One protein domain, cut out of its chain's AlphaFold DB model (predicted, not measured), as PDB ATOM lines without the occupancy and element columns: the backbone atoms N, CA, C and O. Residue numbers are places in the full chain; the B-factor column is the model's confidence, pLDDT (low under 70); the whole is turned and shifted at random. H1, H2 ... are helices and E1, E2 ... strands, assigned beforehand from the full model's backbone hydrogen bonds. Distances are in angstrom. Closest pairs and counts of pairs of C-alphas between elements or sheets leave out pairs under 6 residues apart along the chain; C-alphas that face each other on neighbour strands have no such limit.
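This is residues 445 to 456 and 523 to 727 of the 761 residues of the protein "Catalase" of Deltaproteobacteria bacterium (UniProt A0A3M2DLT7). A head made of a four-stranded antiparallel sheet, with helices H3 and H6 packed over one face, bears a long V-shaped arm of two helices, H1 and H2, whose residues 523 to 532 and 550 to 563 stick out free. Short helices H4 and H5 graze the sheet, and a long loop, residues 570 to 594, leads from the arm back to the sheet. The 217 printed residues hold six named helices and five named strands, in the order E1 H1 H2 E2 H3 E3 E4 H4 H5 H6 E5, a mixed class with sheet order E1 - E3 - E4 - E2. The whole is only just loose, close to compact, with a radius of gyration of the C-alphas of 20.9 A, and its elongated outline spans 71 by 45 by 31 A.

E1, residues 445 to 450, begins at C-alpha 445 (52.422, -31.633, 20.778). After the cut come H1, residues 523 to 540, 25.1 A long, and H2, residues 545 to 569, 34.8 A, ending at C-alpha 569 (36.156, -7.392, 26.018). E2 is residues 595 to 603, 27.1 A, and H3 residues 608 to 627, 28.9 A. E3, residues 640 to 648, and E4, residues 652 to 660, form a hairpin. H4 is residues 663 to 673, H5 675 to 682 and H6 702 to 711. E5, residues 718 to 721, ends at C-alpha 721 (47.090, -50.311, 25.274).

In the sheet, which is twisted, with C-alphas up to 4.4 A off its best plane, N 446 and O 645 of E1 and E3 are 2.8 A apart, N 644 and O 656 of E3 and E4 2.9 A, and N 598 and O 657 of E4 and E2 2.9 A, within hydrogen-bond range. E2, H3 and E3 make a split strand-helix-strand unit, two strands running the same way with E4 between them, its crossover right-handed. H3 is on the sheet over E1, at a height of 8.4 A, along the strands at 24 degrees to E1 on the local plane. H3 and H6 on one face give two layers, helices over a sheet. H3 touches H5 with residues 614 to 621 alone, the closest C-alphas, of Leu 614 and Val 681, being 5.9 A apart. H4 and H6 only just touch, with 3 pairs of C-alphas within 8 A, closest Ile 671 and Asp 702 at 6.6 A. H1 touches H2 at a steep tilt of 55 degrees, opposite ways, closest C-alphas Ala 537 and Gly 545, 6.1 A. H2 is apart from H3. E5 pairs with no named strand but is near E2. Each O i to N i+4 pair is within hydrogen-bond range in H2, H3, H4, H5 and H6, and 13 of 14 are in H1.

The two C-alphas farthest apart, of Gly 542 and Asp 584, are 72.1 A apart. Residues 457 to 522 are not printed, and C-alphas 456 and 523 are 30.8 A apart across the cut. The links H2 to E2, H3 to E3 and H5 to H6 are long. The mean pLDDT of the printed part is 77.3, and 71 residues are under 70, among them 532 to 550 and 567 to 593.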
ATOM      1  N   ALA A 445      53.082 -31.976  19.525       92.75
ATOM      2  CA  ALA A 445      52.422 -31.633  20.778       92.75
ATOM      3  C   ALA A 445      52.858 -30.238  21.276       92.75
ATOM      4  O   ALA A 445      54.046 -29.942  21.431       92.75
ATOM      5  N   GLU A 446      51.877 -29.375  21.537       92.44
ATOM      6  CA  GLU A 446      52.070 -28.071  22.184       92.44
ATOM      7  C   GLU A 446      52.321 -28.234  23.690       92.44
ATOM      8  O   GLU A 446      53.054 -27.446  24.285       92.44
ATOM      9  N   ALA A 447      51.737 -29.277  24.288       90.31
ATOM     10  CA  ALA A 447      52.024 -29.725  25.642       90.31
ATOM     11  C   ALA A 447      51.861 -31.240  25.762       90.31
ATOM     12  O   ALA A 447      50.907 -31.798  25.213       90.31
ATOM     13  N   PHE A 448      52.770 -31.888  26.492       90.50
ATOM     14  CA  PHE A 448      52.759 -33.335  26.706       90.50
ATOM     15  C   PHE A 448      53.014 -33.697  28.171       90.50
ATOM     16  O   PHE A 448      53.889 -33.137  28.831       90.50
ATOM     17  N   TYR A 449      52.248 -34.661  28.670       89.12
ATOM     18  CA  TYR A 449      52.345 -35.189  30.022       89.12
ATOM     19  C   TYR A 449      52.495 -36.711  30.007       89.12
ATOM     20  O   TYR A 449      51.876 -37.410  29.201       89.12
ATOM     21  N   THR A 450      53.284 -37.213  30.955       88.31
ATOM     22  CA  THR A 450      53.523 -38.637  31.193       88.31
ATOM     23  C   THR A 450      53.331 -38.931  32.676       88.31
ATOM     24  O   THR A 450      54.034 -38.369  33.516       88.31
ATOM     25  N   GLY A 451      52.400 -39.825  33.001       85.12
ATOM     26  CA  GLY A 451      52.085 -40.225  34.373       85.12
ATOM     27  C   GLY A 451      53.022 -41.271  34.954       85.12
ATOM     28  O   GLY A 451      53.056 -41.474  36.164       85.12
ATOM     29  N   THR A 452      53.831 -41.928  34.127       83.94
ATOM     30  CA  THR A 452      54.782 -42.934  34.605       83.94
ATOM     31  C   THR A 452      56.221 -42.684  34.150       83.94
ATOM     32  O   THR A 452      56.881 -43.609  33.690       83.94
ATOM     33  N   PRO A 453      56.766 -41.462  34.333       80.19
ATOM     34  CA  PRO A 453      57.995 -41.042  33.669       80.19
ATOM     35  C   PRO A 453      59.167 -41.979  33.967       80.19
ATOM     36  O   PRO A 453      59.398 -42.372  35.116       80.19
ATOM     37  N   GLY A 454      59.900 -42.329  32.909       76.94
ATOM     38  CA  GLY A 454      61.084 -43.186  32.973       76.94
ATOM     39  C   GLY A 454      60.779 -44.681  33.109       76.94
ATOM     40  O   GLY A 454      61.690 -45.461  33.392       76.94
ATOM     41  N   ARG A 455      59.520 -45.105  32.942       83.12
ATOM     42  CA  ARG A 455      59.136 -46.520  33.004       83.12
ATOM     43  C   ARG A 455      58.694 -47.008  31.637       83.12
ATOM     44  O   ARG A 455      57.570 -46.753  31.226       83.12
ATOM     45  N   SER A 456      59.580 -47.759  30.993       84.69
ATOM     46  CA  SER A 456      59.274 -48.421  29.729       84.69
ATOM     47  C   SER A 456      58.157 -49.449  29.859       84.69
ATOM     48  O   SER A 456      57.918 -49.977  30.951       84.69
ATOM     49  N   ASN A 523      64.271 -22.058  42.228       63.31
ATOM     50  CA  ASN A 523      64.181 -21.349  43.496       63.31
ATOM     51  C   ASN A 523      65.448 -20.523  43.739       63.31
ATOM     52  O   ASN A 523      65.349 -19.391  44.204       63.31
ATOM     53  N   ALA A 524      66.621 -21.045  43.366       63.81
ATOM     54  CA  ALA A 524      67.870 -20.295  43.416       63.81
ATOM     55  C   ALA A 524      67.864 -19.099  42.449       63.81
ATOM     56  O   ALA A 524      68.237 -18.001  42.845       63.81
ATOM     57  N   ALA A 525      67.389 -19.276  41.211       65.81
ATOM     58  CA  ALA A 525      67.289 -18.207  40.220       65.81
ATOM     59  C   ALA A 525      66.239 -17.158  40.608       65.81
ATOM     60  O   ALA A 525      66.506 -15.971  40.487       65.81
ATOM     61  N   ALA A 526      65.075 -17.572  41.116       66.38
ATOM     62  CA  ALA A 526      64.038 -16.670  41.611       66.38
ATOM     63  C   ALA A 526      64.506 -15.893  42.849       66.38
ATOM     64  O   ALA A 526      64.294 -14.687  42.918       66.38
ATOM     65  N   GLY A 527      65.197 -16.553  43.786       64.12
ATOM     66  CA  GLY A 527      65.837 -15.895  44.926       64.12
ATOM     67  C   GLY A 527      66.920 -14.909  44.487       64.12
ATOM     68  O   GLY A 527      66.939 -13.770  44.945       64.12
ATOM     69  N   ALA A 528      67.766 -15.299  43.529       68.38
ATOM     70  CA  ALA A 528      68.773 -14.420  42.945       68.38
ATOM     71  C   ALA A 528      68.138 -13.221  42.227       68.38
ATOM     72  O   ALA A 528      68.605 -12.106  42.412       68.38
ATOM     73  N   LEU A 529      67.049 -13.407  41.471       69.25
ATOM     74  CA  LEU A 529      66.327 -12.325  40.795       69.25
ATOM     75  C   LEU A 529      65.632 -11.391  41.798       69.25
ATOM     76  O   LEU A 529      65.649 -10.176  41.613       69.25
ATOM     77  N   ALA A 530      65.058 -11.941  42.872       63.66
ATOM     78  CA  ALA A 530      64.407 -11.187  43.942       63.66
ATOM     79  C   ALA A 530      65.392 -10.342  44.763       63.66
ATOM     80  O   ALA A 530      64.978  -9.350  45.351       63.66
ATOM     81  N   ILE A 531      66.679 -10.703  44.785       70.69
ATOM     82  CA  ILE A 531      67.751  -9.911  45.405       70.69
ATOM     83  C   ILE A 531      68.379  -8.956  44.379       70.69
ATOM     84  O   ILE A 531      68.606  -7.783  44.675       70.69
ATOM     85  N   ALA A 532      68.621  -9.429  43.154       67.50
ATOM     86  CA  ALA A 532      69.287  -8.675  42.099       67.50
ATOM     87  C   ALA A 532      68.425  -7.545  41.531       67.50
ATOM     88  O   ALA A 532      68.975  -6.500  41.216       67.50
ATOM     89  N   LEU A 533      67.101  -7.699  41.415       64.38
ATOM     90  CA  LEU A 533      66.229  -6.630  40.909       64.38
ATOM     91  C   LEU A 533      66.162  -5.429  41.869       64.38
ATOM     92  O   LEU A 533      66.354  -4.310  41.394       64.38
ATOM     93  N   PRO A 534      65.978  -5.605  43.193       58.38
ATOM     94  CA  PRO A 534      66.110  -4.511  44.152       58.38
ATOM     95  C   PRO A 534      67.531  -3.957  44.227       58.38
ATOM     96  O   PRO A 534      67.688  -2.746  44.262       58.38
ATOM     97  N   ALA A 535      68.568  -4.801  44.210       64.62
ATOM     98  CA  ALA A 535      69.954  -4.337  44.272       64.62
ATOM     99  C   ALA A 535      70.368  -3.549  43.018       64.62
ATOM    100  O   ALA A 535      71.022  -2.519  43.134       64.62
ATOM    101  N   LEU A 536      69.939  -3.980  41.828       62.75
ATOM    102  CA  LEU A 536      70.122  -3.260  40.568       62.75
ATOM    103  C   LEU A 536      69.285  -1.979  40.547       62.75
ATOM    104  O   LEU A 536      69.774  -0.949  40.103       62.75
ATOM    105  N   ALA A 537      68.059  -2.008  41.074       56.91
ATOM    106  CA  ALA A 537      67.256  -0.806  41.254       56.91
ATOM    107  C   ALA A 537      67.941   0.193  42.194       56.91
ATOM    108  O   ALA A 537      68.003   1.362  41.852       56.91
ATOM    109  N   ILE A 538      68.514  -0.249  43.317       63.88
ATOM    110  CA  ILE A 538      69.269   0.591  44.262       63.88
ATOM    111  C   ILE A 538      70.560   1.116  43.612       63.88
ATOM    112  O   ILE A 538      70.857   2.301  43.725       63.88
ATOM    113  N   ALA A 539      71.290   0.275  42.876       61.97
ATOM    114  CA  ALA A 539      72.533   0.649  42.194       61.97
ATOM    115  C   ALA A 539      72.312   1.624  41.023       61.97
ATOM    116  O   ALA A 539      73.158   2.474  40.759       61.97
ATOM    117  N   VAL A 540      71.168   1.533  40.334       59.97
ATOM    118  CA  VAL A 540      70.758   2.461  39.265       59.97
ATOM    119  C   VAL A 540      70.043   3.703  39.840       59.97
ATOM    120  O   VAL A 540      69.931   4.727  39.164       59.97
ATOM    121  N   ALA A 541      69.593   3.668  41.103       52.91
ATOM    122  CA  ALA A 541      68.839   4.733  41.767       52.91
ATOM    123  C   ALA A 541      69.644   5.517  42.816       52.91
ATOM    124  O   ALA A 541      69.408   5.398  44.015       52.91
ATOM    125  N   GLY A 542      70.434   6.492  42.383       60.66
ATOM    126  CA  GLY A 542      70.458   7.756  43.126       60.66
ATOM    127  C   GLY A 542      69.200   8.549  42.765       60.66
ATOM    128  O   GLY A 542      69.154   9.047  41.649       60.66
ATOM    129  N   VAL A 543      68.178   8.615  43.640       56.50
ATOM    130  CA  VAL A 543      66.881   9.365  43.569       56.50
ATOM    131  C   VAL A 543      66.011   9.195  42.291       56.50
ATOM    132  O   VAL A 543      64.787   9.199  42.378       56.50
ATOM    133  N   ARG A 544      66.577   8.941  41.107       57.22
ATOM    134  CA  ARG A 544      65.901   8.750  39.812       57.22
ATOM    135  C   ARG A 544      65.443   7.316  39.541       57.22
ATOM    136  O   ARG A 544      64.515   7.122  38.762       57.22
ATOM    137  N   GLY A 545      66.029   6.300  40.175       56.28
ATOM    138  CA  GLY A 545      65.635   4.911  39.905       56.28
ATOM    139  C   GLY A 545      64.404   4.432  40.688       56.28
ATOM    140  O   GLY A 545      63.751   3.495  40.244       56.28
ATOM    141  N   ALA A 546      63.973   5.137  41.743       56.66
ATOM    142  CA  ALA A 546      62.641   4.932  42.325       56.66
ATOM    143  C   ALA A 546      61.529   5.300  41.322       56.66
ATOM    144  O   ALA A 546      60.548   4.572  41.189       56.66
ATOM    145  N   ALA A 547      61.726   6.371  40.543       60.44
ATOM    146  CA  ALA A 547      60.822   6.753  39.460       60.44
ATOM    147  C   ALA A 547      60.859   5.753  38.293       60.44
ATOM    148  O   ALA A 547      59.819   5.475  37.712       60.44
ATOM    149  N   ALA A 548      62.018   5.161  37.979       61.00
ATOM    150  CA  ALA A 548      62.126   4.119  36.955       61.00
ATOM    151  C   ALA A 548      61.438   2.809  37.378       61.00
ATOM    152  O   ALA A 548      60.700   2.223  36.591       61.00
ATOM    153  N   VAL A 549      61.609   2.374  38.631       63.94
ATOM    154  CA  VAL A 549      60.890   1.214  39.186       63.94
ATOM    155  C   VAL A 549      59.390   1.486  39.244       63.94
ATOM    156  O   VAL A 549      58.608   0.633  38.833       63.94
ATOM    157  N   ALA A 550      58.977   2.681  39.676       66.94
ATOM    158  CA  ALA A 550      57.576   3.089  39.648       66.94
ATOM    159  C   ALA A 550      57.034   3.145  38.212       66.94
ATOM    160  O   ALA A 550      55.938   2.660  37.972       66.94
ATOM    161  N   ALA A 551      57.799   3.644  37.238       72.06
ATOM    162  CA  ALA A 551      57.405   3.677  35.832       72.06
ATOM    163  C   ALA A 551      57.285   2.271  35.232       72.06
ATOM    164  O   ALA A 551      56.337   2.013  34.499       72.06
ATOM    165  N   VAL A 552      58.180   1.340  35.575       75.12
ATOM    166  CA  VAL A 552      58.077  -0.074  35.175       75.12
ATOM    167  C   VAL A 552      56.889  -0.752  35.859       75.12
ATOM    168  O   VAL A 552      56.163  -1.498  35.207       75.12
ATOM    169  N   ALA A 553      56.634  -0.469  37.138       70.94
ATOM    170  CA  ALA A 553      55.478  -0.991  37.864       70.94
ATOM    171  C   ALA A 553      54.157  -0.433  37.312       70.94
ATOM    172  O   ALA A 553      53.208  -1.188  37.124       70.94
ATOM    173  N   VAL A 554      54.107   0.859  36.979       77.12
ATOM    174  CA  VAL A 554      52.962   1.520  36.340       77.12
ATOM    175  C   VAL A 554      52.783   1.011  34.914       77.12
ATOM    176  O   VAL A 554      51.668   0.671  34.546       77.12
ATOM    177  N   ALA A 555      53.846   0.867  34.122       74.88
ATOM    178  CA  ALA A 555      53.776   0.274  32.788       74.88
ATOM    179  C   ALA A 555      53.318  -1.192  32.845       74.88
ATOM    180  O   ALA A 555      52.497  -1.608  32.032       74.88
ATOM    181  N   GLY A 556      53.785  -1.959  33.832       74.69
ATOM    182  CA  GLY A 556      53.336  -3.323  34.105       74.69
ATOM    183  C   GLY A 556      51.869  -3.381  34.536       74.69
ATOM    184  O   GLY A 556      51.123  -4.221  34.039       74.69
ATOM    185  N   LEU A 557      51.425  -2.454  35.391       71.38
ATOM    186  CA  LEU A 557      50.031  -2.318  35.808       71.38
ATOM    187  C   LEU A 557      49.138  -1.905  34.635       71.38
ATOM    188  O   LEU A 557      48.088  -2.505  34.443       71.38
ATOM    189  N   LEU A 558      49.559  -0.945  33.811       76.62
ATOM    190  CA  LEU A 558      48.851  -0.522  32.603       76.62
ATOM    191  C   LEU A 558      48.797  -1.650  31.570       76.62
ATOM    192  O   LEU A 558      47.745  -1.875  30.981       76.62
ATOM    193  N   ALA A 559      49.879  -2.410  31.389       75.12
ATOM    194  CA  ALA A 559      49.892  -3.598  30.543       75.12
ATOM    195  C   ALA A 559      48.964  -4.694  31.088       75.12
ATOM    196  O   ALA A 559      48.229  -5.304  30.315       75.12
ATOM    197  N   TYR A 560      48.935  -4.910  32.408       73.19
ATOM    198  CA  TYR A 560      48.009  -5.833  33.066       73.19
ATOM    199  C   TYR A 560      46.553  -5.379  32.925       73.19
ATOM    200  O   TYR A 560      45.700  -6.194  32.590       73.19
ATOM    201  N   VAL A 561      46.262  -4.090  33.121       73.62
ATOM    202  CA  VAL A 561      44.927  -3.496  32.953       73.62
ATOM    203  C   VAL A 561      44.493  -3.565  31.491       73.62
ATOM    204  O   VAL A 561      43.373  -3.981  31.225       73.62
ATOM    205  N   ALA A 562      45.370  -3.251  30.536       75.88
ATOM    206  CA  ALA A 562      45.091  -3.365  29.106       75.88
ATOM    207  C   ALA A 562      44.875  -4.824  28.679       75.88
ATOM    208  O   ALA A 562      43.964  -5.116  27.902       75.88
ATOM    209  N   LEU A 563      45.670  -5.757  29.212       74.88
ATOM    210  CA  LEU A 563      45.474  -7.190  29.014       74.88
ATOM    211  C   LEU A 563      44.140  -7.640  29.622       74.88
ATOM    212  O   LEU A 563      43.381  -8.320  28.946       74.88
ATOM    213  N   ARG A 564      43.814  -7.222  30.851       68.81
ATOM    214  CA  ARG A 564      42.531  -7.496  31.523       68.81
ATOM    215  C   ARG A 564      41.347  -6.936  30.752       68.81
ATOM    216  O   ARG A 564      40.377  -7.659  30.565       68.81
ATOM    217  N   ALA A 565      41.428  -5.693  30.290       70.56
ATOM    218  CA  ALA A 565      40.390  -5.050  29.498       70.56
ATOM    219  C   ALA A 565      40.185  -5.785  28.168       70.56
ATOM    220  O   ALA A 565      39.051  -6.076  27.808       70.56
ATOM    221  N   ARG A 566      41.268  -6.182  27.481       72.94
ATOM    222  CA  ARG A 566      41.186  -7.019  26.272       72.94
ATOM    223  C   ARG A 566      40.631  -8.412  26.546       72.94
ATOM    224  O   ARG A 566      39.856  -8.908  25.739       72.94
ATOM    225  N   LEU A 567      41.030  -9.047  27.649       69.06
ATOM    226  CA  LEU A 567      40.501 -10.347  28.051       69.06
ATOM    227  C   LEU A 567      38.994 -10.229  28.269       69.06
ATOM    228  O   LEU A 567      38.277 -10.946  27.594       69.06
ATOM    229  N   LEU A 568      38.531  -9.278  29.090       67.00
ATOM    230  CA  LEU A 568      37.112  -9.030  29.382       67.00
ATOM    231  C   LEU A 568      36.295  -8.645  28.138       67.00
ATOM    232  O   LEU A 568      35.212  -9.181  27.943       67.00
ATOM    233  N   ALA A 569      36.820  -7.777  27.268       64.81
ATOM    234  CA  ALA A 569      36.156  -7.392  26.018       64.81
ATOM    235  C   ALA A 569      35.988  -8.570  25.041       64.81
ATOM    236  O   ALA A 569      35.118  -8.545  24.176       64.81
ATOM    237  N   HIS A 570      36.819  -9.606  25.177       64.00
ATOM    238  CA  HIS A 570      36.738 -10.836  24.395       64.00
ATOM    239  C   HIS A 570      36.255 -12.041  25.221       64.00
ATOM    240  O   HIS A 570      36.302 -13.165  24.713       64.00
ATOM    241  N   ASP A 571      35.824 -11.839  26.475       61.91
ATOM    242  CA  ASP A 571      35.302 -12.861  27.398       61.91
ATOM    243  C   ASP A 571      33.775 -12.912  27.316       61.91
ATOM    244  O   ASP A 571      33.058 -12.782  28.307       61.91
ATOM    245  N   VAL A 572      33.267 -13.034  26.091       57.69
ATOM    246  CA  VAL A 572      31.860 -13.346  25.859       57.69
ATOM    247  C   VAL A 572      31.747 -14.867  25.912       57.69
ATOM    248  O   VAL A 572      32.479 -15.577  25.210       57.69
ATOM    249  N   ALA A 573      30.909 -15.353  26.826       56.22
ATOM    250  CA  ALA A 573      30.489 -16.741  26.829       56.22
ATOM    251  C   ALA A 573      29.558 -16.940  25.633       56.22
ATOM    252  O   ALA A 573      28.613 -16.166  25.458       56.22
ATOM    253  N   ASP A 574      29.819 -17.959  24.821       57.94
ATOM    254  CA  ASP A 574      28.898 -18.381  23.771       57.94
ATOM    255  C   ASP A 574      27.777 -19.207  24.441       57.94
ATOM    256  O   ASP A 574      27.593 -20.388  24.178       57.94
ATOM    257  N   ASP A 575      27.019 -18.586  25.358       52.59
ATOM    258  CA  ASP A 575      25.897 -19.218  26.084       52.59
ATOM    259  C   ASP A 575      24.737 -19.612  25.127       52.59
ATOM    260  O   ASP A 575      23.727 -20.186  25.541       52.59
ATOM    261  N   ALA A 576      24.867 -19.286  23.836       46.75
ATOM    262  CA  ALA A 576      23.827 -19.355  22.817       46.75
ATOM    263  C   ALA A 576      23.607 -20.748  22.203       46.75
ATOM    264  O   ALA A 576      22.634 -20.928  21.472       46.75
ATOM    265  N   VAL A 577      24.437 -21.755  22.501       46.91
ATOM    266  CA  VAL A 577      24.241 -23.115  21.969       46.91
ATOM    267  C   VAL A 577      24.158 -24.131  23.103       46.91
ATOM    268  O   VAL A 577      24.968 -25.044  23.236       46.91
ATOM    269  N   ARG A 578      23.088 -24.038  23.902       51.69
ATOM    270  CA  ARG A 578      22.542 -25.220  24.587       51.69
ATOM    271  C   ARG A 578      21.975 -26.165  23.525       51.69
ATOM    272  O   ARG A 578      20.767 -26.217  23.321       51.69
ATOM    273  N   ARG A 579      22.831 -26.917  22.831       47.78
ATOM    274  CA  ARG A 579      22.375 -28.167  22.222       47.78
ATOM    275  C   ARG A 579      22.228 -29.158  23.370       47.78
ATOM    276  O   ARG A 579      23.245 -29.489  23.978       47.78
ATOM    277  N   PRO A 580      21.011 -29.600  23.728       46.69
ATOM    278  CA  PRO A 580      20.894 -30.751  24.601       46.69
ATOM    279  C   PRO A 580      21.602 -31.903  23.887       46.69
ATOM    280  O   PRO A 580      21.159 -32.355  22.833       46.69
ATOM    281  N   VAL A 581      22.743 -32.336  24.420       50.88
ATOM    282  CA  VAL A 581      23.211 -33.693  24.145       50.88
ATOM    283  C   VAL A 581      22.075 -34.581  24.641       50.88
ATOM    284  O   VAL A 581      21.625 -34.394  25.776       50.88
ATOM    285  N   ALA A 582      21.531 -35.437  23.773       48.56
ATOM    286  CA  ALA A 582      20.486 -36.368  24.172       48.56
ATOM    287  C   ALA A 582      20.959 -37.084  25.443       48.56
ATOM    288  O   ALA A 582      22.083 -37.584  25.479       48.56
ATOM    289  N   ALA A 583      20.128 -37.082  26.489       45.62
ATOM    290  CA  ALA A 583      20.444 -37.747  27.754       45.62
ATOM    291  C   ALA A 583      20.728 -39.255  27.568       45.62
ATOM    292  O   ALA A 583      21.333 -39.866  28.441       45.62
ATOM    293  N   ASP A 584      20.357 -39.791  26.399       42.88
ATOM    294  CA  ASP A 584      20.426 -41.196  26.002       42.88
ATOM    295  C   ASP A 584      21.521 -41.490  24.954       42.88
ATOM    296  O   ASP A 584      21.477 -42.525  24.298       42.88
ATOM    297  N   ALA A 585      22.478 -40.581  24.717       51.75
ATOM    298  CA  ALA A 585      23.605 -40.903  23.840       51.75
ATOM    299  C   ALA A 585      24.470 -41.997  24.490       51.75
ATOM    300  O   ALA A 585      24.916 -41.823  25.627       51.75
ATOM    301  N   ASP A 586      24.709 -43.096  23.765       53.19
ATOM    302  CA  ASP A 586      25.524 -44.217  24.241       53.19
ATOM    303  C   ASP A 586      26.871 -43.728  24.809       53.19
ATOM    304  O   ASP A 586      27.465 -42.775  24.278       53.19
ATOM    305  N   PRO A 587      27.391 -44.355  25.883       59.06
ATOM    306  CA  PRO A 587      28.675 -43.973  26.446       59.06
ATOM    307  C   PRO A 587      29.770 -44.068  25.376       59.06
ATOM    308  O   PRO A 587      30.103 -45.154  24.911       59.06
ATOM    309  N   ILE A 588      30.375 -42.930  25.013       63.41
ATOM    310  CA  ILE A 588      31.649 -42.908  24.273       63.41
ATOM    311  C   ILE A 588      32.758 -43.247  25.277       63.41
ATOM    312  O   ILE A 588      33.515 -42.377  25.716       63.41
ATOM    313  N   GLU A 589      32.760 -44.498  25.721       65.38
ATOM    314  CA  GLU A 589      33.723 -45.094  26.635       65.38
ATOM    315  C   GLU A 589      34.303 -46.353  25.999       65.38
ATOM    316  O   GLU A 589      33.633 -47.071  25.255       65.38
ATOM    317  N   GLY A 590      35.576 -46.611  26.281       59.31
ATOM    318  CA  GLY A 590      36.244 -47.792  25.777       59.31
ATOM    319  C   GLY A 590      35.710 -49.106  26.348       59.31
ATOM    320  O   GLY A 590      35.147 -49.136  27.439       59.31
ATOM    321  N   PRO A 591      35.950 -50.232  25.656       53.97
ATOM    322  CA  PRO A 591      35.500 -51.559  26.076       53.97
ATOM    323  C   PRO A 591      36.278 -52.127  27.279       53.97
ATOM    324  O   PRO A 591      35.971 -53.227  27.734       53.97
ATOM    325  N   VAL A 592      37.311 -51.430  27.772       59.62
ATOM    326  CA  VAL A 592      38.227 -51.932  28.805       59.62
ATOM    327  C   VAL A 592      37.849 -51.345  30.175       59.62
ATOM    328  O   VAL A 592      37.787 -50.128  30.313       59.62
ATOM    329  N   PRO A 593      37.649 -52.171  31.221       66.62
ATOM    330  CA  PRO A 593      37.121 -51.706  32.508       66.62
ATOM    331  C   PRO A 593      38.107 -50.881  33.355       66.62
ATOM    332  O   PRO A 593      37.683 -50.223  34.303       66.62
ATOM    333  N   VAL A 594      39.413 -50.929  33.061       85.38
ATOM    334  CA  VAL A 594      40.462 -50.293  33.886       85.38
ATOM    335  C   VAL A 594      40.985 -48.998  33.267       85.38
ATOM    336  O   VAL A 594      41.126 -48.000  33.972       85.38
ATOM    337  N   GLN A 595      41.268 -49.008  31.964       89.25
ATOM    338  CA  GLN A 595      41.822 -47.872  31.229       89.25
ATOM    339  C   GLN A 595      40.877 -47.421  30.121       89.25
ATOM    340  O   GLN A 595      40.270 -48.241  29.437       89.25
ATOM    341  N   ASN A 596      40.836 -46.117  29.887       89.00
ATOM    342  CA  ASN A 596      39.967 -45.480  28.914       89.00
ATOM    343  C   ASN A 596      40.703 -44.352  28.172       89.00
ATOM    344  O   ASN A 596      41.862 -44.015  28.461       89.00
ATOM    345  N   TRP A 597      40.032 -43.756  27.192       90.62
ATOM    346  CA  TRP A 597      40.564 -42.673  26.382       90.62
ATOM    347  C   TRP A 597      39.593 -41.506  26.271       90.62
ATOM    348  O   TRP A 597      38.377 -41.651  26.303       90.62
ATOM    349  N   LEU A 598      40.151 -40.320  26.051       91.94
ATOM    350  CA  LEU A 598      39.393 -39.146  25.643       91.94
ATOM    351  C   LEU A 598      40.016 -38.580  24.372       91.94
ATOM    352  O   LEU A 598      41.219 -38.296  24.338       91.94
ATOM    353  N   THR A 599      39.198 -38.413  23.333       94.44
ATOM    354  CA  THR A 599      39.496 -37.539  22.198       94.44
ATOM    355  C   THR A 599      38.558 -36.349  22.265       94.44
ATOM    356  O   THR A 599      37.360 -36.490  22.054       94.44
ATOM    357  N   HIS A 600      39.108 -35.173  22.536       94.62
ATOM    358  CA  HIS A 600      38.328 -33.952  22.655       94.62
ATOM    359  C   HIS A 600      38.812 -32.918  21.642       94.62
ATOM    360  O   HIS A 600      40.007 -32.607  21.585       94.62
ATOM    361  N   VAL A 601      37.896 -32.385  20.836       94.75
ATOM    362  CA  VAL A 601      38.213 -31.474  19.733       94.75
ATOM    363  C   VAL A 601      37.352 -30.228  19.838       94.75
ATOM    364  O   VAL A 601      36.141 -30.287  19.670       94.75
ATOM    365  N   ALA A 602      37.993 -29.081  20.041       92.31
ATOM    366  CA  ALA A 602      37.315 -27.796  20.129       92.31
ATOM    367  C   ALA A 602      37.886 -26.792  19.123       92.31
ATOM    368  O   ALA A 602      39.074 -26.813  18.785       92.31
ATOM    369  N   THR A 603      37.034 -25.896  18.631       92.38
ATOM    370  CA  THR A 603      37.454 -24.836  17.710       92.38
ATOM    371  C   THR A 603      37.971 -23.646  18.516       92.38
ATOM    372  O   THR A 603      37.289 -23.128  19.392       92.38
ATOM    373  N   VAL A 604      39.191 -23.186  18.245       91.50
ATOM    374  CA  VAL A 604      39.774 -21.992  18.880       91.50
ATOM    375  C   VAL A 604      39.070 -20.750  18.348       91.50
ATOM    376  O   VAL A 604      38.995 -20.587  17.129       91.50
ATOM    377  N   LYS A 605      38.636 -19.840  19.229       87.94
ATOM    378  CA  LYS A 605      37.940 -18.588  18.875       87.94
ATOM    379  C   LYS A 605      38.675 -17.822  17.757       87.94
ATOM    380  O   LYS A 605      39.914 -17.802  17.757       87.94
ATOM    381  N   PRO A 606      37.967 -17.163  16.813       85.81
ATOM    382  CA  PRO A 606      38.546 -16.542  15.616       85.81
ATOM    383  C   PRO A 606      39.286 -15.232  15.944       85.81
ATOM    384  O   PRO A 606      38.917 -14.142  15.524       85.81
ATOM    385  N   SER A 607      40.359 -15.323  16.730       83.69
ATOM    386  CA  SER A 607      41.151 -14.184  17.184       83.69
ATOM    387  C   SER A 607      42.630 -14.544  17.258       83.69
ATOM    388  O   SER A 607      43.041 -15.482  17.948       83.69
ATOM    389  N   ARG A 608      43.469 -13.735  16.595       85.19
ATOM    390  CA  ARG A 608      44.937 -13.859  16.682       85.19
ATOM    391  C   ARG A 608      45.430 -13.718  18.123       85.19
ATOM    392  O   ARG A 608      46.419 -14.351  18.488       85.19
ATOM    393  N   PHE A 609      44.743 -12.913  18.935       85.12
ATOM    394  CA  PHE A 609      45.038 -12.776  20.358       85.12
ATOM    395  C   PHE A 609      44.769 -14.085  21.109       85.12
ATOM    396  O   PHE A 609      45.677 -14.579  21.773       85.12
ATOM    397  N   ARG A 610      43.588 -14.697  20.930       85.06
ATOM    398  CA  ARG A 610      43.229 -15.979  21.570       85.06
ATOM    399  C   ARG A 610      44.182 -17.108  21.173       85.06
ATOM    400  O   ARG A 610      44.649 -17.833  22.041       85.06
ATOM    401  N   MET A 611      44.574 -17.189  19.902       89.62
ATOM    402  CA  MET A 611      45.567 -18.173  19.447       89.62
ATOM    403  C   MET A 611      46.951 -17.972  20.096       89.62
ATOM    404  O   MET A 611      47.592 -18.934  20.519       89.62
ATOM    405  N   ARG A 612      47.433 -16.723  20.203       87.62
ATOM    406  CA  ARG A 612      48.716 -16.419  20.872       87.62
ATOM    407  C   ARG A 612      48.661 -16.688  22.376       87.62
ATOM    408  O   ARG A 612      49.637 -17.196  22.933       87.62
ATOM    409  N   LEU A 613      47.537 -16.363  23.011       86.12
ATOM    410  CA  LEU A 613      47.299 -16.641  24.422       86.12
ATOM    411  C   LEU A 613      47.300 -18.150  24.673       86.12
ATOM    412  O   LEU A 613      48.093 -18.613  25.484       86.12
ATOM    413  N   LEU A 614      46.522 -18.913  23.901       89.81
ATOM    414  CA  LEU A 614      46.462 -20.373  23.968       89.81
ATOM    415  C   LEU A 614      47.850 -21.011  23.855       89.81
ATOM    416  O   LEU A 614      48.237 -21.792  24.716       89.81
ATOM    417  N   ARG A 615      48.643 -20.636  22.843       91.31
ATOM    418  CA  ARG A 615      50.018 -21.148  22.691       91.31
ATOM    419  C   ARG A 615      50.911 -20.800  23.882       91.31
ATOM    420  O   ARG A 615      51.741 -21.608  24.281       91.31
ATOM    421  N   THR A 616      50.758 -19.605  24.450       85.62
ATOM    422  CA  THR A 616      51.497 -19.207  25.659       85.62
ATOM    423  C   THR A 616      51.096 -20.067  26.854       85.62
ATOM    424  O   THR A 616      51.971 -20.585  27.543       85.62
ATOM    425  N   VAL A 617      49.794 -20.274  27.065       85.31
ATOM    426  CA  VAL A 617      49.274 -21.125  28.143       85.31
ATOM    427  C   VAL A 617      49.758 -22.564  27.976       85.31
ATOM    428  O   VAL A 617      50.304 -23.122  28.924       85.31
ATOM    429  N   LEU A 618      49.656 -23.146  26.777       88.94
ATOM    430  CA  LEU A 618      50.117 -24.512  26.506       88.94
ATOM    431  C   LEU A 618      51.619 -24.678  26.767       88.94
ATOM    432  O   LEU A 618      52.013 -25.654  27.393       88.94
ATOM    433  N   ARG A 619      52.459 -23.698  26.411       85.31
ATOM    434  CA  ARG A 619      53.894 -23.729  26.757       85.31
ATOM    435  C   ARG A 619      54.143 -23.724  28.262       85.31
ATOM    436  O   ARG A 619      55.043 -24.416  28.730       85.31
ATOM    437  N   VAL A 620      53.369 -22.948  29.022       80.94
ATOM    438  CA  VAL A 620      53.451 -22.952  30.491       80.94
ATOM    439  C   VAL A 620      53.009 -24.308  31.039       80.94
ATOM    440  O   VAL A 620      53.685 -24.856  31.908       80.94
ATOM    441  N   VAL A 621      51.925 -24.879  30.511       82.88
ATOM    442  CA  VAL A 621      51.444 -26.217  30.889       82.88
ATOM    443  C   VAL A 621      52.494 -27.289  30.583       82.88
ATOM    444  O   VAL A 621      52.795 -28.082  31.468       82.88
ATOM    445  N   ASP A 622      53.112 -27.280  29.398       83.38
ATOM    446  CA  ASP A 622      54.188 -28.207  29.014       83.38
ATOM    447  C   ASP A 622      55.392 -28.103  29.961       83.38
ATOM    448  O   ASP A 622      55.909 -29.108  30.450       83.38
ATOM    449  N   LEU A 623      55.801 -26.874  30.291       79.06
ATOM    450  CA  LEU A 623      56.881 -26.623  31.241       79.06
ATOM    451  C   LEU A 623      56.545 -27.208  32.622       79.06
ATOM    452  O   LEU A 623      57.356 -27.918  33.218       79.06
ATOM    453  N   ARG A 624      55.335 -26.954  33.130       77.19
ATOM    454  CA  ARG A 624      54.889 -27.497  34.421       77.19
ATOM    455  C   ARG A 624      54.766 -29.021  34.381       77.19
ATOM    456  O   ARG A 624      55.199 -29.678  35.325       77.19
ATOM    457  N   ALA A 625      54.274 -29.604  33.292       77.19
ATOM    458  CA  ALA A 625      54.171 -31.052  33.122       77.19
ATOM    459  C   ALA A 625      55.544 -31.740  33.205       77.19
ATOM    460  O   ALA A 625      55.716 -32.692  33.965       77.19
ATOM    461  N   ARG A 626      56.553 -31.213  32.500       72.88
ATOM    462  CA  ARG A 626      57.912 -31.789  32.481       72.88
ATOM    463  C   ARG A 626      58.625 -31.716  33.831       72.88
ATOM    464  O   ARG A 626      59.479 -32.555  34.125       72.88
ATOM    465  N   TYR A 627      58.318 -30.702  34.634       68.81
ATOM    466  CA  TYR A 627      59.184 -30.334  35.750       68.81
ATOM    467  C   TYR A 627      58.525 -30.267  37.127       68.81
ATOM    468  O   TYR A 627      59.209 -30.457  38.132       68.81
ATOM    469  N   GLU A 628      57.236 -29.962  37.190       65.75
ATOM    470  CA  GLU A 628      56.467 -29.876  38.431       65.75
ATOM    471  C   GLU A 628      55.642 -31.144  38.656       65.75
ATOM    472  O   GLU A 628      55.592 -31.666  39.768       65.75
ATOM    473  N   PHE A 629      55.044 -31.668  37.587       66.25
ATOM    474  CA  PHE A 629      54.131 -32.809  37.617       66.25
ATOM    475  C   PHE A 629      54.783 -34.095  37.105       66.25
ATOM    476  O   PHE A 629      54.187 -34.883  36.391       66.25
ATOM    477  N   ASN A 630      56.035 -34.336  37.473       61.78
ATOM    478  CA  ASN A 630      56.823 -35.457  36.957       61.78
ATOM    479  C   ASN A 630      56.948 -36.633  37.943       61.78
ATOM    480  O   ASN A 630      57.794 -37.506  37.767       61.78
ATOM    481  N   GLN A 631      56.115 -36.667  38.986       59.06
ATOM    482  CA  GLN A 631      56.093 -37.733  40.000       59.06
ATOM    483  C   GLN A 631      54.873 -38.654  39.870       59.06
ATOM    484  O   GLN A 631      54.500 -39.349  40.809       59.06
ATOM    485  N   GLY A 632      54.275 -38.675  38.680       58.75
ATOM    486  CA  GLY A 632      53.168 -39.554  38.334       58.75
ATOM    487  C   GLY A 632      51.797 -39.114  38.822       58.75
ATOM    488  O   GLY A 632      50.920 -39.946  39.030       58.75
ATOM    489  N   HIS A 633      51.621 -37.804  38.978       68.44
ATOM    490  CA  HIS A 633      50.318 -37.167  39.075       68.44
ATOM    491  C   HIS A 633      50.352 -35.794  38.388       68.44
ATOM    492  O   HIS A 633      51.306 -35.026  38.568       68.44
ATOM    493  N   LEU A 634      49.294 -35.439  37.657       67.00
ATOM    494  CA  LEU A 634      49.134 -34.115  37.052       67.00
ATOM    495  C   LEU A 634      48.301 -33.253  37.993       67.00
ATOM    496  O   LEU A 634      47.126 -33.531  38.176       67.00
ATOM    497  N   ALA A 635      48.902 -32.253  38.642       62.44
ATOM    498  CA  ALA A 635      48.208 -31.430  39.646       62.44
ATOM    499  C   ALA A 635      47.486 -32.249  40.745       62.44
ATOM    500  O   ALA A 635      46.485 -31.821  41.298       62.44
ATOM    501  N   GLY A 636      48.006 -33.437  41.075       66.25
ATOM    502  CA  GLY A 636      47.407 -34.344  42.057       66.25
ATOM    503  C   GLY A 636      46.443 -35.380  41.473       66.25
ATOM    504  O   GLY A 636      45.973 -36.212  42.239       66.25
ATOM    505  N   ILE A 637      46.183 -35.382  40.162       76.31
ATOM    506  CA  ILE A 637      45.394 -36.405  39.456       76.31
ATOM    507  C   ILE A 637      46.289 -37.625  39.174       76.31
ATOM    508  O   ILE A 637      47.235 -37.499  38.385       76.31
ATOM    509  N   PRO A 638      46.051 -38.788  39.808       79.12
ATOM    510  CA  PRO A 638      46.923 -39.954  39.701       79.12
ATOM    511  C   PRO A 638      46.482 -40.948  38.617       79.12
ATOM    512  O   PRO A 638      47.045 -42.032  38.570       79.12
ATOM    513  N   SER A 639      45.481 -40.610  37.799       87.50
ATOM    514  CA  SER A 639      44.808 -41.504  36.843       87.50
ATOM    515  C   SER A 639      45.263 -41.323  35.388       87.50
ATOM    516  O   SER A 639      44.877 -42.098  34.525       87.50
ATOM    517  N   ILE A 640      46.086 -40.316  35.070       90.88
ATOM    518  CA  ILE A 640      46.477 -40.017  33.679       90.88
ATOM    519  C   ILE A 640      47.763 -40.755  33.309       90.88
ATOM    520  O   ILE A 640      48.823 -40.451  33.860       90.88
ATOM    521  N   HIS A 641      47.713 -41.647  32.314       92.75
ATOM    522  CA  HIS A 641      48.909 -42.288  31.747       92.75
ATOM    523  C   HIS A 641      49.669 -41.331  30.840       92.75
ATOM    524  O   HIS A 641      50.859 -41.084  31.036       92.75
ATOM    525  N   PHE A 642      48.968 -40.772  29.855       93.69
ATOM    526  CA  PHE A 642      49.515 -39.828  28.889       93.69
ATOM    527  C   PHE A 642      48.450 -38.814  28.509       93.69
ATOM    528  O   PHE A 642      47.307 -39.186  28.256       93.69
ATOM    529  N   ALA A 643      48.844 -37.550  28.404       93.44
ATOM    530  CA  ALA A 643      47.979 -36.507  27.873       93.44
ATOM    531  C   ALA A 643      48.762 -35.610  26.918       93.44
ATOM    532  O   ALA A 643      49.917 -35.274  27.186       93.44
ATOM    533  N   ARG A 644      48.144 -35.215  25.803       94.31
ATOM    534  CA  ARG A 644      48.752 -34.293  24.840       94.31
ATOM    535  C   ARG A 644      47.754 -33.287  24.295       94.31
ATOM    536  O   ARG A 644      46.587 -33.605  24.071       94.31
ATOM    537  N   TRP A 645      48.272 -32.101  24.013       95.62
ATOM    538  CA  TRP A 645      47.574 -31.023  23.329       95.62
ATOM    539  C   TRP A 645      48.197 -30.790  21.964       95.62
ATOM    540  O   TRP A 645      49.415 -30.655  21.859       95.62
ATOM    541  N   MET A 646      47.373 -30.704  20.928       95.62
ATOM    542  CA  MET A 646      47.818 -30.479  19.556       95.62
ATOM    543  C   MET A 646      46.943 -29.431  18.878       95.62
ATOM    544  O   MET A 646      45.749 -29.324  19.151       95.62
ATOM    545  N   LEU A 647      47.539 -28.669  17.966       95.00
ATOM    546  CA  LEU A 647      46.820 -27.742  17.099       95.00
ATOM    547  C   LEU A 647      46.838 -28.286  15.671       95.00
ATOM    548  O   LEU A 647      47.881 -28.287  15.021       95.00
ATOM    549  N   LEU A 648      45.676 -28.717  15.184       94.25
ATOM    550  CA  LEU A 648      45.485 -29.079  13.782       94.25
ATOM    551  C   LEU A 648      45.133 -27.834  12.944       94.25
ATOM    552  O   LEU A 648      44.645 -26.828  13.486       94.25
ATOM    553  N   PRO A 649      45.339 -27.875  11.611       89.75
ATOM    554  CA  PRO A 649      44.927 -26.799  10.708       89.75
ATOM    555  C   PRO A 649      43.453 -26.408  10.895       89.75
ATOM    556  O   PRO A 649      42.636 -27.226  11.313       89.75
ATOM    557  N   GLY A 650      43.085 -25.161  10.590       89.00
ATOM    558  CA  GLY A 650      41.688 -24.714  10.704       89.00
ATOM    559  C   GLY A 650      41.208 -24.436  12.138       89.00
ATOM    560  O   GLY A 650      40.025 -24.590  12.419       89.00
ATOM    561  N   ARG A 651      42.110 -24.003  13.038       92.06
ATOM    562  CA  ARG A 651      41.810 -23.625  14.440       92.06
ATOM    563  C   ARG A 651      41.305 -24.784  15.310       92.06
ATOM    564  O   ARG A 651      40.568 -24.547  16.258       92.06
ATOM    565  N   ARG A 652      41.690 -26.026  15.026       94.25
ATOM    566  CA  ARG A 652      41.236 -27.190  15.800       94.25
ATOM    567  C   ARG A 652      42.224 -27.497  16.921       94.25
ATOM    568  O   ARG A 652      43.354 -27.899  16.655       94.25
ATOM    569  N   LEU A 653      41.799 -27.288  18.162       96.50
ATOM    570  CA  LEU A 653      42.524 -27.714  19.351       96.50
ATOM    571  C   LEU A 653      42.097 -29.138  19.699       96.50
ATOM    572  O   LEU A 653      40.921 -29.390  19.948       96.50
ATOM    573  N   VAL A 654      43.063 -30.046  19.722       96.69
ATOM    574  CA  VAL A 654      42.859 -31.460  20.026       96.69
ATOM    575  C   VAL A 654      43.513 -31.778  21.362       96.69
ATOM    576  O   VAL A 654      44.685 -31.466  21.577       96.69
ATOM    577  N   PHE A 655      42.756 -32.423  22.240       96.31
ATOM    578  CA  PHE A 655      43.240 -32.999  23.483       96.31
ATOM    579  C   PHE A 655      43.054 -34.512  23.434       96.31
ATOM    580  O   PHE A 655      41.933 -35.006  23.299       96.31
ATOM    581  N   PHE A 656      44.162 -35.243  23.533       95.94
ATOM    582  CA  PHE A 656      44.136 -36.689  23.716       95.94
ATOM    583  C   PHE A 656      44.575 -37.018  25.131       95.94
ATOM    584  O   PHE A 656      45.642 -36.575  25.562       95.94
ATOM    585  N   SER A 657      43.793 -37.849  25.810       94.00
ATOM    586  CA  SER A 657      44.188 -38.463  27.071       94.00
ATOM    587  C   SER A 657      43.979 -39.970  27.039       94.00
ATOM    588  O   SER A 657      43.049 -40.446  26.383       94.00
ATOM    589  N   ASN A 658      44.858 -40.688  27.736       93.62
ATOM    590  CA  ASN A 658      44.701 -42.081  28.139       93.62
ATOM    591  C   ASN A 658      44.719 -42.094  29.674       93.62
ATOM    592  O   ASN A 658      45.689 -41.608  30.273       93.62
ATOM    593  N   TYR A 659      43.661 -42.597  30.303       92.06
ATOM    594  CA  TYR A 659      43.430 -42.449  31.740       92.06
ATOM    595  C   TYR A 659      42.791 -43.694  32.365       92.06
ATOM    596  O   TYR A 659      42.340 -44.583  31.652       92.06
ATOM    597  N   ASP A 660      42.783 -43.756  33.692       90.88
ATOM    598  CA  ASP A 660      42.174 -44.829  34.478       90.88
ATOM    599  C   ASP A 660      40.727 -44.499  34.865       90.88
ATOM    600  O   ASP A 660      40.433 -43.370  35.259       90.88
ATOM    601  N   GLY A 661      39.853 -45.505  34.860       87.69
ATOM    602  CA  GLY A 661      38.476 -45.390  35.348       87.69
ATOM    603  C   GLY A 661      37.471 -44.842  34.329       87.69
ATOM    604  O   GLY A 661      37.697 -44.851  33.117       87.69
ATOM    605  N   THR A 662      36.313 -44.413  34.836       87.19
ATOM    606  CA  THR A 662      35.185 -43.949  34.014       87.19
ATOM    607  C   THR A 662      35.372 -42.510  33.547       87.19
ATOM    608  O   THR A 662      36.146 -41.742  34.125       87.19
ATOM    609  N   TRP A 663      34.651 -42.122  32.492       87.44
ATOM    610  CA  TRP A 663      34.683 -40.756  31.972       87.44
ATOM    611  C   TRP A 663      34.257 -39.723  33.017       87.44
ATOM    612  O   TRP A 663      34.918 -38.694  33.155       87.44
ATOM    613  N   ASP A 664      33.207 -40.011  33.791       86.69
ATOM    614  CA  ASP A 664      32.718 -39.091  34.824       86.69
ATOM    615  C   ASP A 664      33.757 -38.875  35.927       86.69
ATOM    616  O   ASP A 664      34.122 -37.731  36.196       86.69
ATOM    617  N   ALA A 665      34.307 -39.958  36.490       86.56
ATOM    618  CA  ALA A 665      35.314 -39.874  37.549       86.56
ATOM    619  C   ALA A 665      36.575 -39.127  37.083       86.56
ATOM    620  O   ALA A 665      37.190 -38.372  37.837       86.56
ATOM    621  N   TYR A 666      36.945 -39.310  35.817       88.12
ATOM    622  CA  TYR A 666      38.074 -38.620  35.215       88.12
ATOM    623  C   TYR A 666      37.849 -37.109  35.055       88.12
ATOM    624  O   TYR A 666      38.764 -36.314  35.285       88.12
ATOM    625  N   LEU A 667      36.642 -36.687  34.668       88.38
ATOM    626  CA  LEU A 667      36.316 -35.263  34.596       88.38
ATOM    627  C   LEU A 667      36.159 -34.638  35.984       88.38
ATOM    628  O   LEU A 667      36.593 -33.502  36.162       88.38
ATOM    629  N   ASP A 668      35.637 -35.372  36.966       87.12
ATOM    630  CA  ASP A 668      35.581 -34.924  38.364       87.12
ATOM    631  C   ASP A 668      36.982 -34.603  38.904       87.12
ATOM    632  O   ASP A 668      37.213 -33.514  39.432       87.12
ATOM    633  N   ASP A 669      37.960 -35.481  38.654       85.44
ATOM    634  CA  ASP A 669      39.369 -35.255  39.002       85.44
ATOM    635  C   ASP A 669      39.900 -33.926  38.428       85.44
ATOM    636  O   ASP A 669      40.645 -33.183  39.080       85.44
ATOM    637  N   PHE A 670      39.512 -33.599  37.197       84.31
ATOM    638  CA  PHE A 670      39.893 -32.356  36.542       84.31
ATOM    639  C   PHE A 670      39.211 -31.123  37.126       84.31
ATOM    640  O   PHE A 670      39.886 -30.109  37.341       84.31
ATOM    641  N   ILE A 671      37.908 -31.213  37.386       85.00
ATOM    642  CA  ILE A 671      37.097 -30.157  37.998       85.00
ATOM    643  C   ILE A 671      37.654 -29.808  39.384       85.00
ATOM    644  O   ILE A 671      37.808 -28.634  39.718       85.00
ATOM    645  N   GLU A 672      38.021 -30.817  40.173       83.38
ATOM    646  CA  GLU A 672      38.497 -30.623  41.541       83.38
ATOM    647  C   GLU A 672      39.957 -30.162  41.621       83.38
ATOM    648  O   GLU A 672      40.305 -29.349  42.482       83.38
ATOM    649  N   ARG A 673      40.840 -30.688  40.759       80.38
ATOM    650  CA  ARG A 673      42.300 -30.586  40.970       80.38
ATOM    651  C   ARG A 673      43.044 -29.753  39.934       80.38
ATOM    652  O   ARG A 673      44.146 -29.282  40.215       80.38
ATOM    653  N   ALA A 674      42.480 -29.561  38.742       80.25
ATOM    654  CA  ALA A 674      43.174 -28.913  37.626       80.25
ATOM    655  C   ALA A 674      42.344 -27.854  36.879       80.25
ATOM    656  O   ALA A 674      42.796 -27.364  35.837       80.25
ATOM    657  N   ALA A 675      41.177 -27.468  37.407       79.94
ATOM    658  CA  ALA A 675      40.231 -26.582  36.732       79.94
ATOM    659  C   ALA A 675      40.863 -25.276  36.233       79.94
ATOM    660  O   ALA A 675      40.655 -24.916  35.081       79.94
ATOM    661  N   ASP A 676      41.708 -24.609  37.023       77.06
ATOM    662  CA  ASP A 676      42.357 -23.353  36.607       77.06
ATOM    663  C   ASP A 676      43.224 -23.520  35.342       77.06
ATOM    664  O   ASP A 676      43.238 -22.663  34.453       77.06
ATOM    665  N   GLY A 677      43.955 -24.637  35.240       76.81
ATOM    666  CA  GLY A 677      44.801 -24.936  34.083       76.81
ATOM    667  C   GLY A 677      43.972 -25.237  32.837       76.81
ATOM    668  O   GLY A 677      44.267 -24.727  31.755       76.81
ATOM    669  N   LEU A 678      42.908 -26.018  33.009       81.69
ATOM    670  CA  LEU A 678      41.970 -26.381  31.953       81.69
ATOM    671  C   LEU A 678      41.175 -25.178  31.449       81.69
ATOM    672  O   LEU A 678      41.125 -24.935  30.244       81.69
ATOM    673  N   THR A 679      40.651 -24.364  32.361       83.12
ATOM    674  CA  THR A 679      39.997 -23.091  32.061       83.12
ATOM    675  C   THR A 679      40.942 -22.157  31.308       83.12
ATOM    676  O   THR A 679      40.548 -21.561  30.307       83.12
ATOM    677  N   GLY A 680      42.216 -22.070  31.703       82.50
ATOM    678  CA  GLY A 680      43.206 -21.264  30.984       82.50
ATOM    679  C   GLY A 680      43.419 -21.686  29.525       82.50
ATOM    680  O   GLY A 680      43.721 -20.839  28.683       82.50
ATOM    681  N   VAL A 681      43.248 -22.974  29.212       87.62
ATOM    682  CA  VAL A 681      43.366 -23.513  27.851       87.62
ATOM    683  C   VAL A 681      42.049 -23.348  27.089       87.62
ATOM    684  O   VAL A 681      42.018 -22.652  26.068       87.62
ATOM    685  N   TRP A 682      40.960 -23.929  27.592       88.50
ATOM    686  CA  TRP A 682      39.678 -24.025  26.891       88.50
ATOM    687  C   TRP A 682      38.844 -22.740  26.884       88.50
ATOM    688  O   TRP A 682      38.036 -22.553  25.987       88.50
ATOM    689  N   SER A 683      39.112 -21.752  27.742       86.25
ATOM    690  CA  SER A 683      38.507 -20.409  27.591       86.25
ATOM    691  C   SER A 683      38.846 -19.721  26.256       86.25
ATOM    692  O   SER A 683      38.241 -18.711  25.879       86.25
ATOM    693  N   ASN A 684      39.836 -20.247  25.526       87.62
ATOM    694  CA  ASN A 684      40.206 -19.797  24.189       87.62
ATOM    695  C   ASN A 684      39.439 -20.511  23.066       87.62
ATOM    696  O   ASN A 684      39.649 -20.162  21.902       87.62
ATOM    697  N   THR A 685      38.578 -21.479  23.380       88.31
ATOM    698  CA  THR A 685      37.753 -22.209  22.412       88.31
ATOM    699  C   THR A 685      36.304 -21.738  22.431       88.31
ATOM    700  O   THR A 685      35.847 -21.151  23.409       88.31
ATOM    701  N   GLU A 686      35.621 -21.935  21.311       86.06
ATOM    702  CA  GLU A 686      34.188 -21.685  21.136       86.06
ATOM    703  C   GLU A 686      33.379 -22.572  22.108       86.06
ATOM    704  O   GLU A 686      33.852 -23.633  22.532       86.06
ATOM    705  N   ASP A 687      32.205 -22.089  22.520       81.44
ATOM    706  CA  ASP A 687      31.210 -22.791  23.356       81.44
ATOM    707  C   ASP A 687      31.639 -23.186  24.788       81.44
ATOM    708  O   ASP A 687      30.847 -23.764  25.531       81.44
ATOM    709  N   PHE A 688      32.872 -22.880  25.212       83.06
ATOM    710  CA  PHE A 688      33.351 -23.222  26.558       83.06
ATOM    711  C   PHE A 688      32.561 -22.477  27.657       83.06
ATOM    712  O   PHE A 688      32.268 -21.287  27.477       83.06
ATOM    713  N   PRO A 689      32.269 -23.117  28.813       81.06
ATOM    714  CA  PRO A 689      31.503 -22.495  29.889       81.06
ATOM    715  C   PRO A 689      32.082 -21.168  30.384       81.06
ATOM    716  O   PRO A 689      33.293 -20.924  30.363       81.06
ATOM    717  N   ARG A 690      31.192 -20.303  30.875       73.25
ATOM    718  CA  ARG A 690      31.519 -18.928  31.255       73.25
ATOM    719  C   ARG A 690      32.618 -18.853  32.318       73.25
ATOM    720  O   ARG A 690      32.488 -19.376  33.425       73.25
ATOM    721  N   THR A 691      33.661 -18.089  32.012       72.25
ATOM    722  CA  THR A 691      34.772 -17.806  32.925       72.25
ATOM    723  C   THR A 691      34.614 -16.454  33.619       72.25
ATOM    724  O   THR A 691      33.902 -15.568  33.143       72.25
ATOM    725  N   ARG A 692      35.258 -16.272  34.777       64.06
ATOM    726  CA  ARG A 692      35.345 -14.983  35.483       64.06
ATOM    727  C   ARG A 692      36.686 -14.816  36.205       64.06
ATOM    728  O   ARG A 692      36.815 -15.253  37.349       64.06
ATOM    729  N   PRO A 693      37.657 -14.061  35.661       65.06
ATOM    730  CA  PRO A 693      37.930 -13.819  34.236       65.06
ATOM    731  C   PRO A 693      38.460 -15.119  33.581       65.06
ATOM    732  O   PRO A 693      38.349 -16.177  34.179       65.06
ATOM    733  N   VAL A 694      39.126 -15.038  32.429       63.66
ATOM    734  CA  VAL A 694      39.682 -16.130  31.579       63.66
ATOM    735  C   VAL A 694      40.346 -17.356  32.254       63.66
ATOM    736  O   VAL A 694      40.505 -18.377  31.597       63.66
ATOM    737  N   PHE A 695      40.727 -17.313  33.534       61.16
ATOM    738  CA  PHE A 695      41.398 -18.421  34.242       61.16
ATOM    739  C   PHE A 695      40.604 -19.017  35.410       61.16
ATOM    740  O   PHE A 695      41.061 -19.980  36.009       61.16
ATOM    741  N   ARG A 696      39.459 -18.435  35.773       61.84
ATOM    742  CA  ARG A 696      38.647 -18.854  36.924       61.84
ATOM    743  C   ARG A 696      37.227 -19.139  36.475       61.84
ATOM    744  O   ARG A 696      36.749 -18.513  35.530       61.84
ATOM    745  N   PHE A 697      36.534 -20.015  37.196       69.12
ATOM    746  CA  PHE A 697      35.237 -20.549  36.769       69.12
ATOM    747  C   PHE A 697      35.367 -21.276  35.414       69.12
ATOM    748  O   PHE A 697      36.477 -21.636  35.027       69.12
ATOM    749  N   GLY A 698      34.283 -21.562  34.698       81.31
ATOM    750  CA  GLY A 698      34.347 -22.387  33.490       81.31
ATOM    751  C   GLY A 698      34.377 -23.876  33.835       81.31
ATOM    752  O   GLY A 698      33.328 -24.444  34.109       81.31
ATOM    753  N   ALA A 699      35.565 -24.493  33.894       80.00
ATOM    754  CA  ALA A 699      35.703 -25.920  34.210       80.00
ATOM    755  C   ALA A 699      35.170 -26.303  35.605       80.00
ATOM    756  O   ALA A 699      34.840 -27.455  35.823       80.00
ATOM    757  N   THR A 700      35.051 -25.359  36.545       81.00
ATOM    758  CA  THR A 700      34.458 -25.625  37.870       81.00
ATOM    759  C   THR A 700      32.927 -25.726  37.848       81.00
ATOM    760  O   THR A 700      32.334 -26.094  38.857       81.00
ATOM    761  N   ASP A 701      32.269 -25.328  36.753       82.50
ATOM    762  CA  ASP A 701      30.839 -25.574  36.542       82.50
ATOM    763  C   ASP A 701      30.677 -27.004  36.019       82.50
ATOM    764  O   ASP A 701      30.643 -27.229  34.810       82.50
ATOM    765  N   ASP A 702      30.654 -27.963  36.950       81.75
ATOM    766  CA  ASP A 702      30.644 -29.411  36.691       81.75
ATOM    767  C   ASP A 702      29.687 -29.801  35.553       81.75
ATOM    768  O   ASP A 702      30.095 -30.351  34.527       81.75
ATOM    769  N   ARG A 703      28.414 -29.412  35.677       83.12
ATOM    770  CA  ARG A 703      27.383 -29.751  34.696       83.12
ATOM    771  C   ARG A 703      27.671 -29.137  33.328       83.12
ATOM    772  O   ARG A 703      27.586 -29.845  32.324       83.12
ATOM    773  N   ALA A 704      27.968 -27.838  33.265       80.94
ATOM    774  CA  ALA A 704      28.207 -27.170  31.985       80.94
ATOM    775  C   ALA A 704      29.479 -27.698  31.306       80.94
ATOM    776  O   ALA A 704      29.493 -27.925  30.096       80.94
ATOM    777  N   PHE A 705      30.530 -27.941  32.087       84.06
ATOM    778  CA  PHE A 705      31.803 -28.451  31.605       84.06
ATOM    779  C   PHE A 705      31.694 -29.886  31.082       84.06
ATOM    780  O   PHE A 705      32.173 -30.159  29.979       84.06
ATOM    781  N   LYS A 706      31.012 -30.787  31.798       86.81
ATOM    782  CA  LYS A 706      30.760 -32.158  31.324       86.81
ATOM    783  C   LYS A 706      29.920 -32.173  30.048       86.81
ATOM    784  O   LYS A 706      30.281 -32.853  29.089       86.81
ATOM    785  N   GLN A 707      28.847 -31.383  29.990       84.62
ATOM    786  CA  GLN A 707      28.008 -31.278  28.788       84.62
ATOM    787  C   GLN A 707      28.798 -30.764  27.582       84.62
ATOM    788  O   GLN A 707      28.723 -31.343  26.497       84.62
ATOM    789  N   TRP A 708      29.597 -29.714  27.779       85.38
ATOM    790  CA  TRP A 708      30.464 -29.169  26.743       85.38
ATOM    791  C   TRP A 708      31.522 -30.180  26.287       85.38
ATOM    792  O   TRP A 708      31.699 -30.372  25.083       85.38
ATOM    793  N   THR A 709      32.163 -30.875  27.231       87.75
ATOM    794  CA  THR A 709      33.165 -31.911  26.941       87.75
ATOM    795  C   THR A 709      32.553 -33.039  26.120       87.75
ATOM    796  O   THR A 709      33.151 -33.474  25.139       87.75
ATOM    797  N   ARG A 710      31.337 -33.477  26.468       86.25
ATOM    798  CA  ARG A 710      30.610 -34.512  25.723       86.25
ATOM    799  C   ARG A 710      30.256 -34.052  24.309       86.25
ATOM    800  O   ARG A 710      30.435 -34.815  23.368       86.25
ATOM    801  N   ALA A 711      29.810 -32.806  24.142       84.69
ATOM    802  CA  ALA A 711      29.465 -32.244  22.834       84.69
ATOM    803  C   ALA A 711      30.673 -32.104  21.882       84.69
ATOM    804  O   ALA A 711      30.503 -32.089  20.665       84.69
ATOM    805  N   HIS A 712      31.882 -32.009  22.436       89.12
ATOM    806  CA  HIS A 712      33.144 -31.865  21.702       89.12
ATOM    807  C   HIS A 712      33.993 -33.146  21.703       89.12
ATOM    808  O   HIS A 712      35.128 -33.153  21.206       89.12
ATOM    809  N   GLN A 713      33.466 -34.237  22.258       90.56
ATOM    810  CA  GLN A 713      34.113 -35.536  22.235       90.56
ATOM    811  C   GLN A 713      33.935 -36.175  20.858       90.56
ATOM    812  O   GLN A 713      32.838 -36.211  20.305       90.56
ATOM    813  N   VAL A 714      35.030 -36.687  20.302       91.12
ATOM    814  CA  VAL A 714      35.014 -37.476  19.068       91.12
ATOM    815  C   VAL A 714      35.262 -38.927  19.441       91.12
ATOM    816  O   VAL A 714      36.144 -39.223  20.253       91.12
ATOM    817  N   ASP A 715      34.483 -39.827  18.854       88.69
ATOM    818  CA  ASP A 715      34.699 -41.253  19.039       88.69
ATOM    819  C   ASP A 715      36.057 -41.681  18.464       88.69
ATOM    820  O   ASP A 715      36.510 -41.174  17.437       88.69
ATOM    821  N   THR A 716      36.742 -42.576  19.170       90.38
ATOM    822  CA  THR A 716      38.054 -43.075  18.753       90.38
ATOM    823  C   THR A 716      37.882 -44.465  18.185       90.38
ATOM    824  O   THR A 716      37.678 -45.409  18.937       90.38
ATOM    825  N   GLN A 717      38.005 -44.581  16.863       91.75
ATOM    826  CA  GLN A 717      37.691 -45.822  16.160       91.75
ATOM    827  C   GLN A 717      38.633 -46.975  16.508       91.75
ATOM    828  O   GLN A 717      38.196 -48.113  16.543       91.75
ATOM    829  N   VAL A 718      39.921 -46.694  16.727       91.69
ATOM    830  CA  VAL A 718      40.916 -47.713  17.077       91.69
ATOM    831  C   VAL A 718      41.759 -47.205  18.234       91.69
ATOM    832  O   VAL A 718      42.406 -46.154  18.131       91.69
ATOM    833  N   TRP A 719      41.808 -47.981  19.316       91.44
ATOM    834  CA  TRP A 719      42.638 -47.699  20.481       91.44
ATOM    835  C   TRP A 719      43.358 -48.954  20.973       91.44
ATOM    836  O   TRP A 719      42.795 -50.043  21.029       91.44
ATOM    837  N   TYR A 720      44.626 -48.795  21.343       90.56
ATOM    838  CA  TYR A 720      45.476 -49.874  21.834       90.56
ATOM    839  C   TYR A 720      46.179 -49.454  23.121       90.56
ATOM    840  O   TYR A 720      46.701 -48.338  23.206       90.56
ATOM    841  N   SER A 721      46.266 -50.390  24.068       90.56
ATOM    842  CA  SER A 721      47.090 -50.311  25.274       90.56
ATOM    843  C   SER A 721      47.944 -51.569  25.410       90.56
ATOM    844  O   SER A 721      47.455 -52.690  25.272       90.56
ATOM    845  N   ALA A 722      49.227 -51.398  25.726       88.00
ATOM    846  CA  ALA A 722      50.143 -52.511  25.962       88.00
ATOM    847  C   ALA A 722      49.960 -53.192  27.329       88.00
ATOM    848  O   ALA A 722      50.553 -54.248  27.581       88.00
ATOM    849  N   TYR A 723      49.194 -52.589  28.232       87.94
ATOM    850  CA  TYR A 723      48.946 -53.099  29.578       87.94
ATOM    851  C   TYR A 723      47.551 -52.647  30.046       87.94
ATOM    852  O   TYR A 723      47.452 -51.866  30.990       87.94
ATOM    853  N   PRO A 724      46.475 -53.116  29.385       87.00
ATOM    854  CA  PRO A 724      45.113 -52.607  29.587       87.00
ATOM    855  C   PRO A 724      44.610 -52.747  31.031       87.00
ATOM    856  O   PRO A 724      43.785 -51.952  31.463       87.00
ATOM    857  N   ASP A 725      45.154 -53.704  31.786       87.19
ATOM    858  CA  ASP A 725      44.714 -54.045  33.142       87.19
ATOM    859  C   ASP A 725      45.492 -53.322  34.260       87.19
ATOM    860  O   ASP A 725      45.343 -53.678  35.424       87.19
ATOM    861  N   LEU A 726      46.379 -52.368  33.939       89.62
ATOM    862  CA  LEU A 726      47.228 -51.697  34.938       89.62
ATOM    863  C   LEU A 726      46.936 -50.203  35.049       89.62
ATOM    864  O   LEU A 726      47.242 -49.437  34.139       89.62
ATOM    865  N   THR A 727      46.479 -49.757  36.212       91.69
ATOM    866  CA  THR A 727      46.342 -48.326  36.519       91.69
ATOM    867  C   THR A 727      47.695 -47.650  36.751       91.69
ATOM    868  O   THR A 727      48.675 -48.282  37.160       91.69
TER     869      THR A 727